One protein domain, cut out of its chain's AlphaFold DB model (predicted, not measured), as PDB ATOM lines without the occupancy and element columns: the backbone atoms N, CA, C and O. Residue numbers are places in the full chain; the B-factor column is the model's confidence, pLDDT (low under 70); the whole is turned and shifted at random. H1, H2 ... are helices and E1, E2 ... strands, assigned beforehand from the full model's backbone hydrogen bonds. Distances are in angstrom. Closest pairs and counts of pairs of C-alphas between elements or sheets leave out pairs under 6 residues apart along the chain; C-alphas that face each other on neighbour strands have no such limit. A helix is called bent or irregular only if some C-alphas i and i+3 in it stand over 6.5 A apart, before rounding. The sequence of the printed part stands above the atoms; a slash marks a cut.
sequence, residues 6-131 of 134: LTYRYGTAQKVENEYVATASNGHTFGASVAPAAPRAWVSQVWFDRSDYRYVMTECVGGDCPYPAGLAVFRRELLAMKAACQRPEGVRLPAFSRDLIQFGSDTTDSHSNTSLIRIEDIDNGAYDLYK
ATOM      1  N   LEU A   6     108.090 117.706  77.108       94.62
ATOM      2  CA  LEU A   6     109.243 117.009  77.676       94.62
ATOM      3  C   LEU A   6     109.191 117.112  79.193       94.62
ATOM      4  O   LEU A   6     108.939 118.189  79.731       94.62
ATOM      5  N   THR A   7     109.463 116.002  79.875       93.75
ATOM      6  CA  THR A   7     109.334 115.938  81.329       93.75
ATOM      7  C   THR A   7     110.581 115.351  81.964       93.75
ATOM      8  O   THR A   7     110.997 114.242  81.634       93.75
ATOM      9  N   TYR A   8     111.128 116.073  82.935       92.38
ATOM     10  CA  TYR A   8     112.068 115.545  83.910       92.38
ATOM     11  C   TYR A   8     111.301 115.099  85.155       92.38
ATOM     12  O   TYR A   8     110.471 115.850  85.670       92.38
ATOM     13  N   ARG A   9     111.605 113.898  85.657       91.19
ATOM     14  CA  ARG A   9     111.082 113.378  86.925       91.19
ATOM     15  C   ARG A   9     112.222 112.851  87.777       91.19
ATOM     16  O   ARG A   9     113.071 112.110  87.291       91.19
ATOM     17  N   TYR A  10     112.181 113.185  89.055       87.25
ATOM     18  CA  TYR A  10     113.049 112.624  90.077       87.25
ATOM     19  C   TYR A  10     112.206 112.124  91.246       87.25
ATOM     20  O   TYR A  10     111.196 112.738  91.597       87.25
ATOM     21  N   GLY A  11     112.614 110.999  91.824       84.56
ATOM     22  CA  GLY A  11     111.912 110.314  92.903       84.56
ATOM     23  C   GLY A  11     111.980 108.798  92.738       84.56
ATOM     24  O   GLY A  11     112.863 108.268  92.063       84.56
ATOM     25  N   THR A  12     111.030 108.097  93.348       83.38
ATOM     26  CA  THR A  12     110.872 106.642  93.250       83.38
ATOM     27  C   THR A  12     109.709 106.279  92.331       83.38
ATOM     28  O   THR A  12     108.898 107.128  91.958       83.38
ATOM     29  N   ALA A  13     109.571 104.991  92.002       82.62
ATOM     30  CA  ALA A  13     108.412 104.499  91.254       82.62
ATOM     31  C   ALA A  13     107.076 104.800  91.966       82.62
ATOM     32  O   ALA A  13     106.044 104.930  91.315       82.62
ATOM     33  N   GLN A  14     107.095 104.920  93.296       90.25
ATOM     34  CA  GLN A  14     105.918 105.174  94.124       90.25
ATOM     35  C   GLN A  14     105.681 106.666  94.394       90.25
ATOM     36  O   GLN A  14     104.576 107.039  94.786       90.25
ATOM     37  N   LYS A  15     106.696 107.525  94.222       90.75
ATOM     38  CA  LYS A  15     106.611 108.948  94.564       90.75
ATOM     39  C   LYS A  15     107.515 109.797  93.677       90.75
ATOM     40  O   LYS A  15     108.736 109.710  93.763       90.75
ATOM     41  N   VAL A  16     106.904 110.698  92.911       91.50
ATOM     42  CA  VAL A  16     107.625 111.772  92.220       91.50
ATOM     43  C   VAL A  16     107.899 112.892  93.222       91.50
ATOM     44  O   VAL A  16     106.977 113.467  93.796       91.50
ATOM     45  N   GLU A  17     109.173 113.177  93.460       88.06
ATOM     46  CA  GLU A  17     109.639 114.208  94.393       88.06
ATOM     47  C   GLU A  17     109.899 115.543  93.694       88.06
ATOM     48  O   GLU A  17     109.746 116.603  94.295       88.06
ATOM     49  N   ASN A  18     110.265 115.499  92.413       89.44
ATOM     50  CA  ASN A  18     110.450 116.679  91.582       89.44
ATOM     51  C   ASN A  18     110.009 116.373  90.149       89.44
ATOM     52  O   ASN A  18     110.364 115.335  89.589       89.44
ATOM     53  N   GLU A  19     109.253 117.292  89.555       94.38
ATOM     54  CA  GLU A  19     108.810 117.210  88.165       94.38
ATOM     55  C   GLU A  19     108.964 118.565  87.481       94.38
ATOM     56  O   GLU A  19     108.408 119.560  87.948       94.38
ATOM     57  N   TYR A  20     109.686 118.601  86.366       96.19
ATOM     58  CA  TYR A  20     109.759 119.767  85.488       96.19
ATOM     59  C   TYR A  20     109.193 119.399  84.123       96.19
ATOM     60  O   TYR A  20     109.611 118.405  83.531       96.19
ATOM     61  N   VAL A  21     108.245 120.199  83.635       96.88
ATOM     62  CA  VAL A  21     107.562 119.979  82.357       96.88
ATOM     63  C   VAL A  21     107.816 121.172  81.444       96.88
ATOM     64  O   VAL A  21     107.487 122.307  81.799       96.88
ATOM     65  N   ALA A  22     108.356 120.899  80.261       96.94
ATOM     66  CA  ALA A  22     108.486 121.838  79.157       96.94
ATOM     67  C   ALA A  22     107.365 121.606  78.143       96.94
ATOM     68  O   ALA A  22     107.222 120.495  77.627       96.94
ATOM     69  N   THR A  23     106.578 122.641  77.852       96.44
ATOM     70  CA  THR A  23     105.569 122.647  76.786       96.44
ATOM     71  C   THR A  23     105.620 123.972  76.031       96.44
ATOM     72  O   THR A  23     106.075 124.992  76.543       96.44
ATOM     73  N   ALA A  24     105.068 124.000  74.817       92.56
ATOM     74  CA  ALA A  24     104.920 125.259  74.086       92.56
ATOM     75  C   ALA A  24     104.011 126.263  74.829       92.56
ATOM     76  O   ALA A  24     104.186 127.468  74.694       92.56
ATOM     77  N   SER A  25     103.052 125.772  75.624       94.50
ATOM     78  CA  SER A  25     102.073 126.607  76.325       94.50
ATOM     79  C   SER A  25     102.599 127.253  77.605       94.50
ATOM     80  O   SER A  25     102.113 128.320  77.969       94.50
ATOM     81  N   ASN A  26     103.560 126.634  78.298       95.38
ATOM     82  CA  ASN A  26     104.133 127.190  79.528       95.38
ATOM     83  C   ASN A  26     105.457 127.939  79.298       95.38
ATOM     84  O   ASN A  26     105.985 128.534  80.232       95.38
ATOM     85  N   GLY A  27     105.991 127.909  78.072       93.06
ATOM     86  CA  GLY A  27     107.219 128.608  77.691       93.06
ATOM     87  C   GLY A  27     108.499 128.024  78.297       93.06
ATOM     88  O   GLY A  27     109.579 128.565  78.066       93.06
ATOM     89  N   HIS A  28     108.399 126.934  79.056       96.81
ATOM     90  CA  HIS A  28     109.545 126.232  79.614       96.81
ATOM     91  C   HIS A  28     110.283 125.456  78.523       96.81
ATOM     92  O   HIS A  28     109.673 124.860  77.634       96.81
ATOM     93  N   THR A  29     111.607 125.421  78.634       96.56
ATOM     94  CA  THR A  29     112.494 124.702  77.722       96.56
ATOM     95  C   THR A  29     113.652 124.097  78.493       96.56
ATOM     96  O   THR A  29     114.054 124.617  79.533       96.56
ATOM     97  N   PHE A  30     114.224 123.036  77.947       97.44
ATOM     98  CA  PHE A  30     115.531 122.556  78.365       97.44
ATOM     99  C   PHE A  30     116.617 123.276  77.563       97.44
ATOM    100  O   PHE A  30     116.424 123.549  76.379       97.44
ATOM    101  N   GLY A  31     117.747 123.565  78.194       97.38
ATOM    102  CA  GLY A  31     118.982 123.918  77.501       97.38
ATOM    103  C   GLY A  31     119.804 122.662  77.223       97.38
ATOM    104  O   GLY A  31     119.649 121.649  77.914       97.38
ATOM    105  N   ALA A  32     120.653 122.699  76.205       96.62
ATOM    106  CA  ALA A  32     121.550 121.613  75.856       96.62
ATOM    107  C   ALA A  32     122.864 122.121  75.253       96.62
ATOM    108  O   ALA A  32     122.892 123.136  74.563       96.62
ATOM    109  N   SER A  33     123.953 121.397  75.507       94.31
ATOM    110  CA  SER A  33     125.296 121.750  75.034       94.31
ATOM    111  C   SER A  33     126.205 120.523  74.978       94.31
ATOM    112  O   SER A  33     125.898 119.482  75.564       94.31
ATOM    113  N   VAL A  34     127.339 120.657  74.299       90.12
ATOM    114  CA  VAL A  34     128.483 119.747  74.396       90.12
ATOM    115  C   VAL A  34     129.643 120.551  74.959       90.12
ATOM    116  O   VAL A  34     129.948 121.622  74.446       90.12
ATOM    117  N   ALA A  35     130.281 120.053  76.016       84.88
ATOM    118  CA  ALA A  35     131.309 120.811  76.715       84.88
ATOM    119  C   ALA A  35     132.417 119.930  77.324       84.88
ATOM    120  O   ALA A  35     132.197 118.746  77.621       84.88
ATOM    121  N   PRO A  36     133.598 120.525  77.585       83.81
ATOM    122  CA  PRO A  36     134.600 119.960  78.480       83.81
ATOM    123  C   PRO A  36     134.048 119.655  79.867       83.81
ATOM    124  O   PRO A  36     133.392 120.489  80.479       83.81
ATOM    125  N   ALA A  37     134.408 118.497  80.420       74.62
ATOM    126  CA  ALA A  37     134.079 118.121  81.797       74.62
ATOM    127  C   ALA A  37     135.287 117.692  82.648       74.62
ATOM    128  O   ALA A  37     135.093 117.203  83.751       74.62
ATOM    129  N   ALA A  38     136.519 117.831  82.154       66.19
ATOM    130  CA  ALA A  38     137.822 117.619  82.817       66.19
ATOM    131  C   ALA A  38     138.890 117.651  81.709       66.19
ATOM    132  O   ALA A  38     138.498 117.509  80.550       66.19
ATOM    133  N   PRO A  39     140.211 117.788  81.976       66.06
ATOM    134  CA  PRO A  39     141.184 118.078  80.909       66.06
ATOM    135  C   PRO A  39     141.204 117.073  79.743       66.06
ATOM    136  O   PRO A  39     141.797 117.370  78.713       66.06
ATOM    137  N   ARG A  40     140.569 115.900  79.884       78.50
ATOM    138  CA  ARG A  40     140.421 114.896  78.823       78.50
ATOM    139  C   ARG A  40     139.022 114.270  78.720       78.50
ATOM    140  O   ARG A  40     138.937 113.165  78.205       78.50
ATOM    141  N   ALA A  41     137.949 114.888  79.226       84.94
ATOM    142  CA  ALA A  41     136.591 114.315  79.182       84.94
ATOM    143  C   ALA A  41     135.607 115.241  78.464       84.94
ATOM    144  O   ALA A  41     135.540 116.426  78.789       84.94
ATOM    145  N   TRP A  42     134.832 114.683  77.533       88.38
ATOM    146  CA  TRP A  42     133.830 115.376  76.724       88.38
ATOM    147  C   TRP A  42     132.436 114.872  77.072       88.38
ATOM    148  O   TRP A  42     132.189 113.658  77.078       88.38
ATOM    149  N   VAL A  43     131.526 115.802  77.361       90.81
ATOM    150  CA  VAL A  43     130.163 115.468  77.777       90.81
ATOM    151  C   VAL A  43     129.129 116.245  76.985       90.81
ATOM    152  O   VAL A  43     129.295 117.432  76.717       90.81
ATOM    153  N   SER A  44     128.027 115.578  76.679       93.31
ATOM    154  CA  SER A  44     126.780 116.242  76.322       93.31
ATOM    155  C   SER A  44     126.010 116.575  77.592       93.31
ATOM    156  O   SER A  44     126.080 115.841  78.581       93.31
ATOM    157  N   GLN A  45     125.273 117.675  77.570       94.44
ATOM    158  CA  GLN A  45     124.541 118.199  78.713       94.44
ATOM    159  C   GLN A  45     123.120 118.556  78.299       94.44
ATOM    160  O   GLN A  45     122.905 119.090  77.213       94.44
ATOM    161  N   VAL A  46     122.170 118.309  79.196       95.50
ATOM    162  CA  VAL A  46     120.811 118.852  79.138       95.50
ATOM    163  C   VAL A  46     120.492 119.427  80.509       95.50
ATOM    164  O   VAL A  46     120.711 118.758  81.520       95.50
ATOM    165  N   TRP A  47     119.963 120.643  80.567       96.31
ATOM    166  CA  TRP A  47     119.625 121.283  81.834       96.31
ATOM    167  C   TRP A  47     118.300 122.028  81.797       96.31
ATOM    168  O   TRP A  47     117.727 122.295  80.744       96.31
ATOM    169  N   PHE A  48     117.816 122.364  82.984       96.75
ATOM    170  CA  PHE A  48     116.730 123.311  83.178       96.75
ATOM    171  C   PHE A  48     116.938 124.069  84.486       96.75
ATOM    172  O   PHE A  48     117.547 123.558  85.433       96.75
ATOM    173  N   ASP A  49     116.381 125.273  84.533       95.19
ATOM    174  CA  ASP A  49     116.349 126.102  85.729       95.19
ATOM    175  C   ASP A  49     114.972 126.002  86.395       95.19
ATOM    176  O   ASP A  49     113.923 126.031  85.742       95.19
ATOM    177  N   ARG A  50     114.970 125.870  87.722       92.81
ATOM    178  CA  ARG A  50     113.767 125.891  88.556       92.81
ATOM    179  C   ARG A  50     114.056 126.666  89.833       92.81
ATOM    180  O   ARG A  50     114.742 126.174  90.731       92.81
ATOM    181  N   SER A  51     113.468 127.854  89.938       91.31
ATOM    182  CA  SER A  51     113.729 128.784  91.042       91.31
ATOM    183  C   SER A  51     115.235 129.085  91.149       91.31
ATOM    184  O   SER A  51     115.832 129.495  90.163       91.31
ATOM    185  N   ASP A  52     115.862 128.849  92.306       93.94
ATOM    186  CA  ASP A  52     117.297 129.082  92.532       93.94
ATOM    187  C   ASP A  52     118.201 127.921  92.076       93.94
ATOM    188  O   ASP A  52     119.411 127.955  92.326       93.94
ATOM    189  N   TYR A  53     117.631 126.866  91.484       95.19
ATOM    190  CA  TYR A  53     118.347 125.634  91.177       95.19
ATOM    191  C   TYR A  53     118.477 125.392  89.679       95.19
ATOM    192  O   TYR A  53     117.492 125.482  88.947       95.19
ATOM    193  N   ARG A  54     119.671 124.976  89.256       95.69
ATOM    194  CA  ARG A  54     119.938 124.426  87.929       95.69
ATOM    195  C   ARG A  54     120.178 122.930  88.032       95.69
ATOM    196  O   ARG A  54     121.053 122.491  88.776       95.69
ATOM    197  N   TYR A  55     119.428 122.156  87.264       95.19
ATOM    198  CA  TYR A  55     119.573 120.707  87.175       95.19
ATOM    199  C   TYR A  55     120.287 120.378  85.874       95.19
ATOM    200  O   TYR A  55     119.747 120.654  84.811       95.19
ATOM    201  N   VAL A  56     121.476 119.791  85.954       94.88
ATOM    202  CA  VAL A  56     122.342 119.487  84.811       94.88
ATOM    203  C   VAL A  56     122.499 117.981  84.711       94.88
ATOM    204  O   VAL A  56     123.135 117.350  85.554       94.88
ATOM    205  N   MET A  57     121.906 117.398  83.682       93.62
ATOM    206  CA  MET A  57     122.099 116.001  83.319       93.62
ATOM    207  C   MET A  57     123.225 115.927  82.299       93.62
ATOM    208  O   MET A  57     123.283 116.756  81.390       93.62
ATOM    209  N   THR A  58     124.093 114.929  82.415       92.06
ATOM    210  CA  THR A  58     125.234 114.769  81.516       92.06
ATOM    211  C   THR A  58     125.352 113.350  80.982       92.06
ATOM    212  O   THR A  58     125.016 112.378  81.660       92.06
ATOM    213  N   GLU A  59     125.906 113.236  79.780       90.56
ATOM    214  CA  GLU A  59     126.336 111.987  79.162       90.56
ATOM    215  C   GLU A  59     127.797 112.109  78.739       90.56
ATOM    216  O   GLU A  59     128.167 113.062  78.061       90.56
ATOM    217  N   CYS A  60     128.628 111.131  79.092       88.12
ATOM    218  CA  CYS A  60     129.980 111.039  78.564       88.12
ATOM    219  C   CYS A  60     129.963 110.590  77.101       88.12
ATOM    220  O   CYS A  60     129.563 109.461  76.792       88.12
ATOM    221  N   VAL A  61     130.470 111.445  76.216       87.44
ATOM    222  CA  VAL A  61     130.534 111.181  74.772       87.44
ATOM    223  C   VAL A  61     131.957 110.946  74.268       87.44
ATOM    224  O   VAL A  61     132.129 110.350  73.206       87.44
ATOM    225  N   GLY A  62     132.981 111.300  75.048       85.12
ATOM    226  CA  GLY A  62     134.370 111.017  74.698       85.12
ATOM    227  C   GLY A  62     135.358 111.229  75.842       85.12
ATOM    228  O   GLY A  62     135.088 111.957  76.794       85.12
ATOM    229  N   GLY A  63     136.528 110.602  75.714       85.00
ATOM    230  CA  GLY A  63     137.630 110.767  76.654       85.00
ATOM    231  C   GLY A  63     137.450 110.043  77.995       85.00
ATOM    232  O   GLY A  63     136.727 109.051  78.091       85.00
ATOM    233  N   ASP A  64     138.138 110.535  79.027       83.56
ATOM    234  CA  ASP A  64     138.288 109.863  80.325       83.56
ATOM    235  C   ASP A  64     137.220 110.298  81.336       83.56
ATOM    236  O   ASP A  64     137.481 111.079  82.257       83.56
ATOM    237  N   CYS A  65     136.004 109.780  81.190       82.56
ATOM    238  CA  CYS A  65     134.952 110.004  82.175       82.56
ATOM    239  C   CYS A  65     134.967 108.913  83.263       82.56
ATOM    240  O   CYS A  65     134.813 107.737  82.928       82.56
ATOM    241  N   PRO A  66     135.050 109.255  84.566       82.12
ATOM    242  CA  PRO A  66     134.905 108.272  85.649       82.12
ATOM    243  C   PRO A  66     133.532 107.582  85.678       82.12
ATOM    244  O   PRO A  66     133.410 106.485  86.217       82.12
ATOM    245  N   TYR A  67     132.505 108.212  85.098       84.62
ATOM    246  CA  TYR A  67     131.145 107.682  85.013       84.62
ATOM    247  C   TYR A  67     130.562 107.940  83.616       84.62
ATOM    248  O   TYR A  67     130.905 108.943  82.988       84.62
ATOM    249  N   PRO A  68     129.652 107.085  83.120       86.25
ATOM    250  CA  PRO A  68     129.068 107.245  81.788       86.25
ATOM    251  C   PRO A  68     128.065 108.401  81.689       86.25
ATOM    252  O   PRO A  68     127.819 108.890  80.592       86.25
ATOM    253  N   ALA A  69     127.465 108.812  82.805       88.94
ATOM    254  CA  ALA A  69     126.470 109.873  82.891       88.94
ATOM    255  C   ALA A  69     126.340 110.342  84.348       88.94
ATOM    256  O   ALA A  69     126.804 109.660  85.271       88.94
ATOM    257  N   GLY A  70     125.688 111.478  84.565       89.38
ATOM    258  CA  GLY A  70     125.390 111.951  85.909       89.38
ATOM    259  C   GLY A  70     124.365 113.071  85.953       89.38
ATOM    260  O   GLY A  70     123.897 113.572  84.934       89.38
ATOM    261  N   LEU A  71     124.014 113.439  87.178       91.19
ATOM    262  CA  LEU A  71     123.174 114.577  87.513       91.19
ATOM    263  C   LEU A  71     123.956 115.465  88.475       91.19
ATOM    264  O   LEU A  71     124.409 114.997  89.521       91.19
ATOM    265  N   ALA A  72     124.070 116.743  88.151       92.56
ATOM    266  CA  ALA A  72     124.500 117.785  89.065       92.56
ATOM    267  C   ALA A  72     123.334 118.743  89.312       92.56
ATOM    268  O   ALA A  72     122.568 119.060  88.404       92.56
ATOM    269  N   VAL A  73     123.187 119.195  90.551       93.75
ATOM    270  CA  VAL A  73     122.241 120.244  90.912       93.75
ATOM    271  C   VAL A  73     123.037 121.371  91.523       93.75
ATOM    272  O   VAL A  73     123.707 121.182  92.539       93.75
ATOM    273  N   PHE A  74     122.946 122.536  90.906       94.31
ATOM    274  CA  PHE A  74     123.567 123.754  91.387       94.31
ATOM    275  C   PHE A  74     122.501 124.629  92.021       94.31
ATOM    276  O   PHE A  74     121.393 124.729  91.501       94.31
ATOM    277  N   ARG A  75     122.821 125.263  93.146       94.62
ATOM    278  CA  ARG A  75     122.040 126.376  93.681       94.62
ATOM    279  C   ARG A  75     122.809 127.645  93.358       94.62
ATOM    280  O   ARG A  75     123.844 127.901  93.977       94.62
ATOM    281  N   ARG A  76     122.316 128.426  92.396       88.00
ATOM    282  CA  ARG A  76     123.118 129.449  91.703       88.00
ATOM    283  C   ARG A  76     124.355 128.782  91.083       88.00
ATOM    284  O   ARG A  76     124.194 127.902  90.252       88.00
ATOM    285  N   GLU A  77     125.555 129.130  91.531       86.75
ATOM    286  CA  GLU A  77     126.822 128.582  91.021       86.75
ATOM    287  C   GLU A  77     127.423 127.498  91.932       86.75
ATOM    288  O   GLU A  77     128.451 126.907  91.618       86.75
ATOM    289  N   LEU A  78     126.799 127.219  93.080       90.94
ATOM    290  CA  LEU A  78     127.326 126.263  94.051       90.94
ATOM    291  C   LEU A  78     126.744 124.875  93.806       90.94
ATOM    292  O   LEU A  78     125.522 124.706  93.822       90.94
ATOM    293  N   LEU A  79     127.610 123.871  93.648       91.38
ATOM    294  CA  LEU A  79     127.193 122.474  93.553       91.38
ATOM    295  C   LEU A  79     126.500 122.049  94.857       91.38
ATOM    296  O   LEU A  79     127.139 121.879  95.894       91.38
ATOM    297  N   ALA A  80     125.184 121.864  94.794       92.62
ATOM    298  CA  ALA A  80     124.358 121.445  95.919       92.62
ATOM    299  C   ALA A  80     124.257 119.917  96.017       92.62
ATOM    300  O   ALA A  80     124.185 119.366  97.113       92.62
ATOM    301  N   MET A  81     124.249 119.227  94.875       91.25
ATOM    302  CA  MET A  81     124.168 117.769  94.805       91.25
ATOM    303  C   MET A  81     124.857 117.264  93.544       91.25
ATOM    304  O   MET A  81     124.751 117.885  92.488       91.25
ATOM    305  N   LYS A  82     125.486 116.090  93.627       91.00
ATOM    306  CA  LYS A  82     125.831 115.300  92.447       91.00
ATOM    307  C   LYS A  82     125.506 113.829  92.640       91.00
ATOM    308  O   LYS A  82     125.657 113.299  93.738       91.00
ATOM    309  N   ALA A  83     125.099 113.177  91.563       88.56
ATOM    310  CA  ALA A  83     124.865 111.745  91.504       88.56
ATOM    311  C   ALA A  83     125.442 111.196  90.199       88.56
ATOM    312  O   ALA A  83     125.127 111.684  89.115       88.56
ATOM    313  N   ALA A  84     126.286 110.174  90.304       87.62
ATOM    314  CA  ALA A  84     126.738 109.421  89.145       87.62
ATOM    315  C   ALA A  84     125.659 108.412  88.739       87.62
ATOM    316  O   ALA A  84     125.109 107.708  89.589       87.62
ATOM    317  N   CYS A  85     125.384 108.297  87.443       81.06
ATOM    318  CA  CYS A  85     124.562 107.207  86.936       81.06
ATOM    319  C   CYS A  85     125.421 105.940  86.884       81.06
ATOM    320  O   CYS A  85     126.327 105.826  86.054       81.06
ATOM    321  N   GLN A  86     125.147 104.984  87.773       72.50
ATOM    322  CA  GLN A  86     125.778 103.668  87.707       72.50
ATOM    323  C   GLN A  86     125.184 102.881  86.535       72.50
ATOM    324  O   GLN A  86     123.966 102.752  86.415       72.50
ATOM    325  N   ARG A  87     126.044 102.382  85.642       67.06
ATOM    326  CA  ARG A  87     125.629 101.500  84.544       67.06
ATOM    327  C   ARG A  87     125.662 100.045  85.009       67.06
ATOM    328  O   ARG A  87     126.656  99.653  85.616       67.06
ATOM    329  N   PRO A  88     124.663  99.227  84.641       60.84
ATOM    330  CA  PRO A  88     124.844  97.784  84.567       60.84
ATOM    331  C   PRO A  88     125.967  97.453  83.575       60.84
ATOM    332  O   PRO A  88     126.092  98.111  82.534       60.84
ATOM    333  N   GLU A  89     126.787  96.450  83.886       60.12
ATOM    334  CA  GLU A  89     127.857  96.001  82.990       60.12
ATOM    335  C   GLU A  89     127.313  95.650  81.592       60.12
ATOM    336  O   GLU A  89     126.253  95.045  81.445       60.12
ATOM    337  N   GLY A  90     128.045  96.047  80.545       57.09
ATOM    338  CA  GLY A  90     127.777  95.633  79.161       57.09
ATOM    339  C   GLY A  90     126.764  96.464  78.363       57.09
ATOM    340  O   GLY A  90     126.595  96.203  77.175       57.09
ATOM    341  N   VAL A  91     126.123  97.489  78.939       58.94
ATOM    342  CA  VAL A  91     125.081  98.265  78.231       58.94
ATOM    343  C   VAL A  91     125.527  99.700  77.940       58.94
ATOM    344  O   VAL A  91     125.467 100.574  78.802       58.94
ATOM    345  N   ARG A  92     125.935  99.985  76.694       57.81
ATOM    346  CA  ARG A  92     126.166 101.359  76.209       57.81
ATOM    347  C   ARG A  92     124.909 101.887  75.516       57.81
ATOM    348  O   ARG A  92     124.816 101.862  74.295       57.81
ATOM    349  N   LEU A  93     123.947 102.362  76.300       61.69
ATOM    350  CA  LEU A  93     122.827 103.149  75.777       61.69
ATOM    351  C   LEU A  93     123.141 104.643  75.901       61.69
ATOM    352  O   LEU A  93     123.770 105.029  76.899       61.69
ATOM    353  N   PRO A  94     122.729 105.465  74.917       65.31
ATOM    354  CA  PRO A  94     122.797 106.903  75.075       65.31
ATOM    355  C   PRO A  94     121.882 107.326  76.226       65.31
ATOM    356  O   PRO A  94     120.782 106.788  76.375       65.31
ATOM    357  N   ALA A  95     122.347 108.250  77.063       75.31
ATOM    358  CA  ALA A  95     121.535 108.776  78.158       75.31
ATOM    359  C   ALA A  95     120.464 109.741  77.623       75.31
ATOM    360  O   ALA A  95     119.390 109.852  78.213       75.31
ATOM    361  N   PHE A  96     120.723 110.378  76.476       87.25
ATOM    362  CA  PHE A  96     119.763 111.234  75.782       87.25
ATOM    363  C   PHE A  96     119.236 110.597  74.492       87.25
ATOM    364  O   PHE A  96     119.979 110.022  73.698       87.25
ATOM    365  N   SER A  97     117.925 110.713  74.259       86.94
ATOM    366  CA  SER A  97     117.305 110.201  73.035       86.94
ATOM    367  C   SER A  97     117.696 111.043  71.819       86.94
ATOM    368  O   SER A  97     117.450 112.251  71.783       86.94
ATOM    369  N   ARG A  98     118.218 110.377  70.782       88.19
ATOM    370  CA  ARG A  98     118.570 110.992  69.490       88.19
ATOM    371  C   ARG A  98     117.362 111.500  68.704       88.19
ATOM    372  O   ARG A  98     117.510 112.352  67.828       88.19
ATOM    373  N   ASP A  99     116.171 111.013  69.040       89.75
ATOM    374  CA  ASP A  99     114.917 111.508  68.470       89.75
ATOM    375  C   ASP A  99     114.571 112.905  68.998       89.75
ATOM    376  O   ASP A  99     113.810 113.629  68.361       89.75
ATOM    377  N   LEU A 100     115.133 113.293  70.148       91.44
ATOM    378  CA  LEU A 100     114.926 114.603  70.764       91.44
ATOM    379  C   LEU A 100     116.052 115.572  70.414       91.44
ATOM    380  O   LEU A 100     115.786 116.709  70.029       91.44
ATOM    381  N   ILE A 101     117.297 115.117  70.536       93.38
ATOM    382  CA  ILE A 101     118.487 115.933  70.313       93.38
ATOM    383  C   ILE A 101     119.621 115.094  69.731       93.38
ATOM    384  O   ILE A 101     119.896 113.984  70.181       93.38
ATOM    385  N   GLN A 102     120.300 115.648  68.736       93.44
ATOM    386  CA  GLN A 102     121.495 115.081  68.133       93.44
ATOM    387  C   GLN A 102     122.676 115.967  68.508       93.44
ATOM    388  O   GLN A 102     122.820 117.069  67.991       93.44
ATOM    389  N   PHE A 103     123.494 115.493  69.443       92.19
ATOM    390  CA  PHE A 103     124.718 116.184  69.825       92.19
ATOM    391  C   PHE A 103     125.801 115.974  68.761       92.19
ATOM    392  O   PHE A 103     126.077 114.834  68.374       92.19
ATOM    393  N   GLY A 104     126.383 117.079  68.308       90.31
ATOM    394  CA  GLY A 104     127.536 117.126  67.417       90.31
ATOM    395  C   GLY A 104     128.856 117.213  68.183       90.31
ATOM    396  O   GLY A 104     128.950 116.813  69.344       90.31
ATOM    397  N   SER A 105     129.890 117.729  67.513       87.50
ATOM    398  CA  SER A 105     131.205 117.955  68.127       87.50
ATOM    399  C   SER A 105     131.221 119.178  69.059       87.50
ATOM    400  O   SER A 105     131.947 119.190  70.058       87.50
ATOM    401  N   ASP A 106     130.358 120.150  68.765       88.56
ATOM    402  CA  ASP A 106     130.108 121.377  69.510       88.56
ATOM    403  C   ASP A 106     128.621 121.790  69.398       88.56
ATOM    404  O   ASP A 106     127.765 121.018  68.944       88.56
ATOM    405  N   THR A 107     128.289 123.002  69.844       88.06
ATOM    406  CA  THR A 107     126.933 123.565  69.769       88.06
ATOM    407  C   THR A 107     126.477 123.883  68.344       88.06
ATOM    408  O   THR A 107     125.283 123.786  68.071       88.06
ATOM    409  N   THR A 108     127.390 124.216  67.429       90.44
ATOM    410  CA  THR A 108     127.084 124.538  66.023       90.44
ATOM    411  C   THR A 108     126.729 123.281  65.233       90.44
ATOM    412  O   THR A 108     125.814 123.301  64.410       90.44
ATOM    413  N   ASP A 109     127.404 122.173  65.529       92.75
ATOM    414  CA  ASP A 109     127.166 120.858  64.923       92.75
ATOM    415  C   ASP A 109     126.012 120.081  65.579       92.75
ATOM    416  O   ASP A 109     125.673 118.973  65.153       92.75
ATOM    417  N   SER A 110     125.426 120.617  66.649       94.00
ATOM    418  CA  SER A 110     124.317 119.984  67.360       94.00
ATOM    419  C   SER A 110     122.967 120.420  66.786       94.00
ATOM    420  O   SER A 110     122.774 121.568  66.394       94.00
ATOM    421  N   HIS A 111     121.983 119.518  66.795       95.00
ATOM    422  CA  HIS A 111     120.634 119.789  66.294       95.00
ATOM    423  C   HIS A 111     119.547 119.301  67.257       95.00
ATOM    424  O   HIS A 111     119.538 118.144  67.683       95.00
ATOM    425  N   SER A 112     118.589 120.173  67.572       95.19
ATOM    426  CA  SER A 112     117.395 119.805  68.329       95.19
ATOM    427  C   SER A 112     116.257 119.457  67.376       95.19
ATOM    428  O   SER A 112     115.903 120.236  66.496       95.19
ATOM    429  N   ASN A 113     115.628 118.303  67.588       94.50
ATOM    430  CA  ASN A 113     114.469 117.859  66.809       94.50
ATOM    431  C   ASN A 113     113.137 118.348  67.411       94.50
ATOM    432  O   ASN A 113     112.056 117.903  67.016       94.50
ATOM    433  N   THR A 114     113.202 119.248  68.394       94.06
ATOM    434  CA  THR A 114     112.050 119.818  69.094       94.06
ATOM    435  C   THR A 114     112.316 121.263  69.502       94.06
ATOM    436  O   THR A 114     113.425 121.628  69.879       94.06
ATOM    437  N   SER A 115     111.281 122.101  69.506       94.56
ATOM    438  CA  SER A 115     111.378 123.471  70.027       94.56
ATOM    439  C   SER A 115     111.528 123.535  71.555       94.56
ATOM    440  O   SER A 115     111.773 124.608  72.104       94.56
ATOM    441  N   LEU A 116     111.375 122.402  72.251       96.56
ATOM    442  CA  LEU A 116     111.441 122.306  73.713       96.56
ATOM    443  C   LEU A 116     112.867 122.129  74.258       96.56
ATOM    444  O   LEU A 116     113.049 122.154  75.474       96.56
ATOM    445  N   ILE A 117     113.857 121.949  73.379       96.94
ATOM    446  CA  ILE A 117     115.281 121.918  73.721       96.94
ATOM    447  C   ILE A 117     115.984 123.011  72.918       96.94
ATOM    448  O   ILE A 117     115.892 123.039  71.689       96.94
ATOM    449  N   ARG A 118     116.685 123.903  73.615       96.69
ATOM    450  CA  ARG A 118     117.525 124.948  73.032       96.69
ATOM    451  C   ARG A 118     118.973 124.516  73.123       96.69
ATOM    452  O   ARG A 118     119.413 124.093  74.184       96.69
ATOM    453  N   ILE A 119     119.697 124.616  72.020       95.81
ATOM    454  CA  ILE A 119     121.138 124.388  72.026       95.81
ATOM    455  C   ILE A 119     121.811 125.722  72.313       95.81
ATOM    456  O   ILE A 119     121.532 126.711  71.636       95.81
ATOM    457  N   GLU A 120     122.647 125.752  73.342       94.81
ATOM    458  CA  GLU A 120     123.235 126.972  73.887       94.81
ATOM    459  C   GLU A 120     124.688 126.710  74.287       94.81
ATOM    460  O   GLU A 120     125.006 125.673  74.867       94.81
ATOM    461  N   ASP A 121     125.577 127.662  74.007       89.38
ATOM    462  CA  ASP A 121     126.973 127.596  74.446       89.38
ATOM    463  C   ASP A 121     127.099 128.114  75.882       89.38
ATOM    464  O   ASP A 121     127.370 129.288  76.137       89.38
ATOM    465  N   ILE A 122     126.771 127.237  76.832       88.75
ATOM    466  CA  ILE A 122     126.822 127.511  78.268       88.75
ATOM    467  C   ILE A 122     127.673 126.444  78.952       88.75
ATOM    468  O   ILE A 122     127.375 125.251  78.881       88.75
ATOM    469  N   ASP A 123     128.690 126.894  79.690       85.00
ATOM    470  CA  ASP A 123     129.404 126.049  80.641       85.00
ATOM    471  C   ASP A 123     128.602 125.953  81.944       85.00
ATOM    472  O   ASP A 123     128.508 126.901  82.724       85.00
ATOM    473  N   ASN A 124     128.006 124.787  82.186       89.31
ATOM    474  CA  ASN A 124     127.266 124.507  83.413       89.31
ATOM    475  C   ASN A 124     128.154 124.014  84.567       89.31
ATOM    476  O   ASN A 124     127.646 123.409  85.512       89.31
ATOM    477  N   GLY A 125     129.476 124.183  84.482       86.94
ATOM    478  CA  GLY A 125     130.403 123.712  85.508       86.94
ATOM    479  C   GLY A 125     130.433 122.187  85.608       86.94
ATOM    480  O   GLY A 125     130.710 121.636  86.675       86.94
ATOM    481  N   ALA A 126     130.155 121.474  84.506       82.81
ATOM    482  CA  ALA A 126     130.098 120.009  84.507       82.81
ATOM    483  C   ALA A 126     131.406 119.368  84.981       82.81
ATOM    484  O   ALA A 126     131.390 118.240  85.465       82.81
ATOM    485  N   TYR A 127     132.523 120.093  84.933       84.50
ATOM    486  CA  TYR A 127     133.768 119.667  85.556       84.50
ATOM    487  C   TYR A 127     133.609 119.214  87.018       84.50
ATOM    488  O   TYR A 127     134.166 118.184  87.404       84.50
ATOM    489  N   ASP A 128     132.794 119.896  87.828       83.88
ATOM    490  CA  ASP A 128     132.591 119.546  89.243       83.88
ATOM    491  C   ASP A 128     131.907 118.182  89.454       83.88
ATOM    492  O   ASP A 128     132.090 117.525  90.492       83.88
ATOM    493  N   LEU A 129     131.172 117.707  88.445       79.50
ATOM    494  CA  LEU A 129     130.571 116.376  88.433       79.50
ATOM    495  C   LEU A 129     131.634 115.279  88.261       79.50
ATOM    496  O   LEU A 129     131.566 114.257  88.946       79.50
ATOM    497  N   TYR A 130     132.632 115.511  87.405       79.75
ATOM    498  CA  TYR A 130     133.620 114.505  86.987       79.75
ATOM    499  C   TYR A 130     134.984 114.626  87.678       79.75
ATOM    500  O   TYR A 130     135.858 113.782  87.466       79.75
ATOM    501  N   LYS A 131     135.177 115.612  88.563       76.81
ATOM    502  CA  LYS A 131     136.301 115.614  89.512       76.81
ATOM    503  C   LYS A 131     136.266 114.343  90.368       76.81
ATOM    504  O   LYS A 131     135.328 114.140  91.146       76.81
TER     505      LYS A 131
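What this domain is: This is residues 6 to 131 of the 134 residues of an uncharacterized protein of Roseateles depolymerans (UniProt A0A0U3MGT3). A strongly twisted, bent sheet of six strands makes the core, with a separate two-stranded hairpin, E1 and E2, standing crosswise beside one end of its strands and the very short helix H1 by E3, E6 and E7. A long unnamed stretch, residues 85 to 116, leads from one edge strand, E7, to the other, E8. The printed part has 126 residues, with eight named strands followed by one named helix; the class is mostly strand. The large sheet is mixed, in the order E7, E6, E5, E4, E3, E8. The whole is compact, with a radius of gyration of the C-alphas of 14.1 A, and spans 39 by 34 by 32 A.

Where its parts are: E1, residues 6 to 12, begins with C-alpha 6 at (109.243, 117.009, 77.676). E2 is residues 15 to 23, 22.5 A long, and bends by 64 degrees at residue 18. E3, residues 30 to 38, is 23.3 A long; E4, residues 41 to 50, is 27.3 A long; E5, residues 53 to 63, is 28.4 A long. These three bend at residues 34, 44 and 60, by 61, 56 and 55 degrees. E6 is residues 69 to 75, with C-alpha 69 at (126.470, 109.873, 82.891), and E7 is residues 78 to 84. E8, residues 117 to 119, and H1, residues 127 to 130, follow; C-alpha 130 is at (133.620, 114.505, 86.987).

How they stand to each other: E3 to E7 form a meander, each strand the antiparallel neighbour of the one before. Between E4 and E3, N 45 and O 33 are 2.8 A apart, within hydrogen-bond range; so are N 57 and O 46 of E5 and E4, 2.8 A, N 72 and O 56 of E6 and E5, 2.8 A, and N 83 and O 71 of E7 and E6, 2.8 A. E8 is parallel to E3, with N 118 and O 30 2.8 A apart. H1 is on this sheet, over none of its strands, at a height of 4.1 A over the sheet, only just above its level. The closest C-alphas of E3 and H1, those of Ala 37 and Tyr 127, are 4.1 A apart. H1 is too short for an O i to N i+4 pair; its one O i to N i+3 pair is within range. The hairpin E1 and E2 is antiparallel, with N 8 and O 20 2.8 A apart. The closest C-alphas of E2 and E3, those of Ala 22 and Phe 30, are 7.1 A apart. E1 and H1 are apart.

The domain as a whole: The C-alphas of Ser 25 and Glu 89, the two farthest apart, are 40.6 A from each other. The printed part has no cut. The link from E7 to E8, 32 residues, is long; within it residues 101 to 102 pair antiparallel with residues 111 to 112. The mean pLDDT of the printed part is 87.9, and residues 38 to 39 and 87 to 94 are under 70.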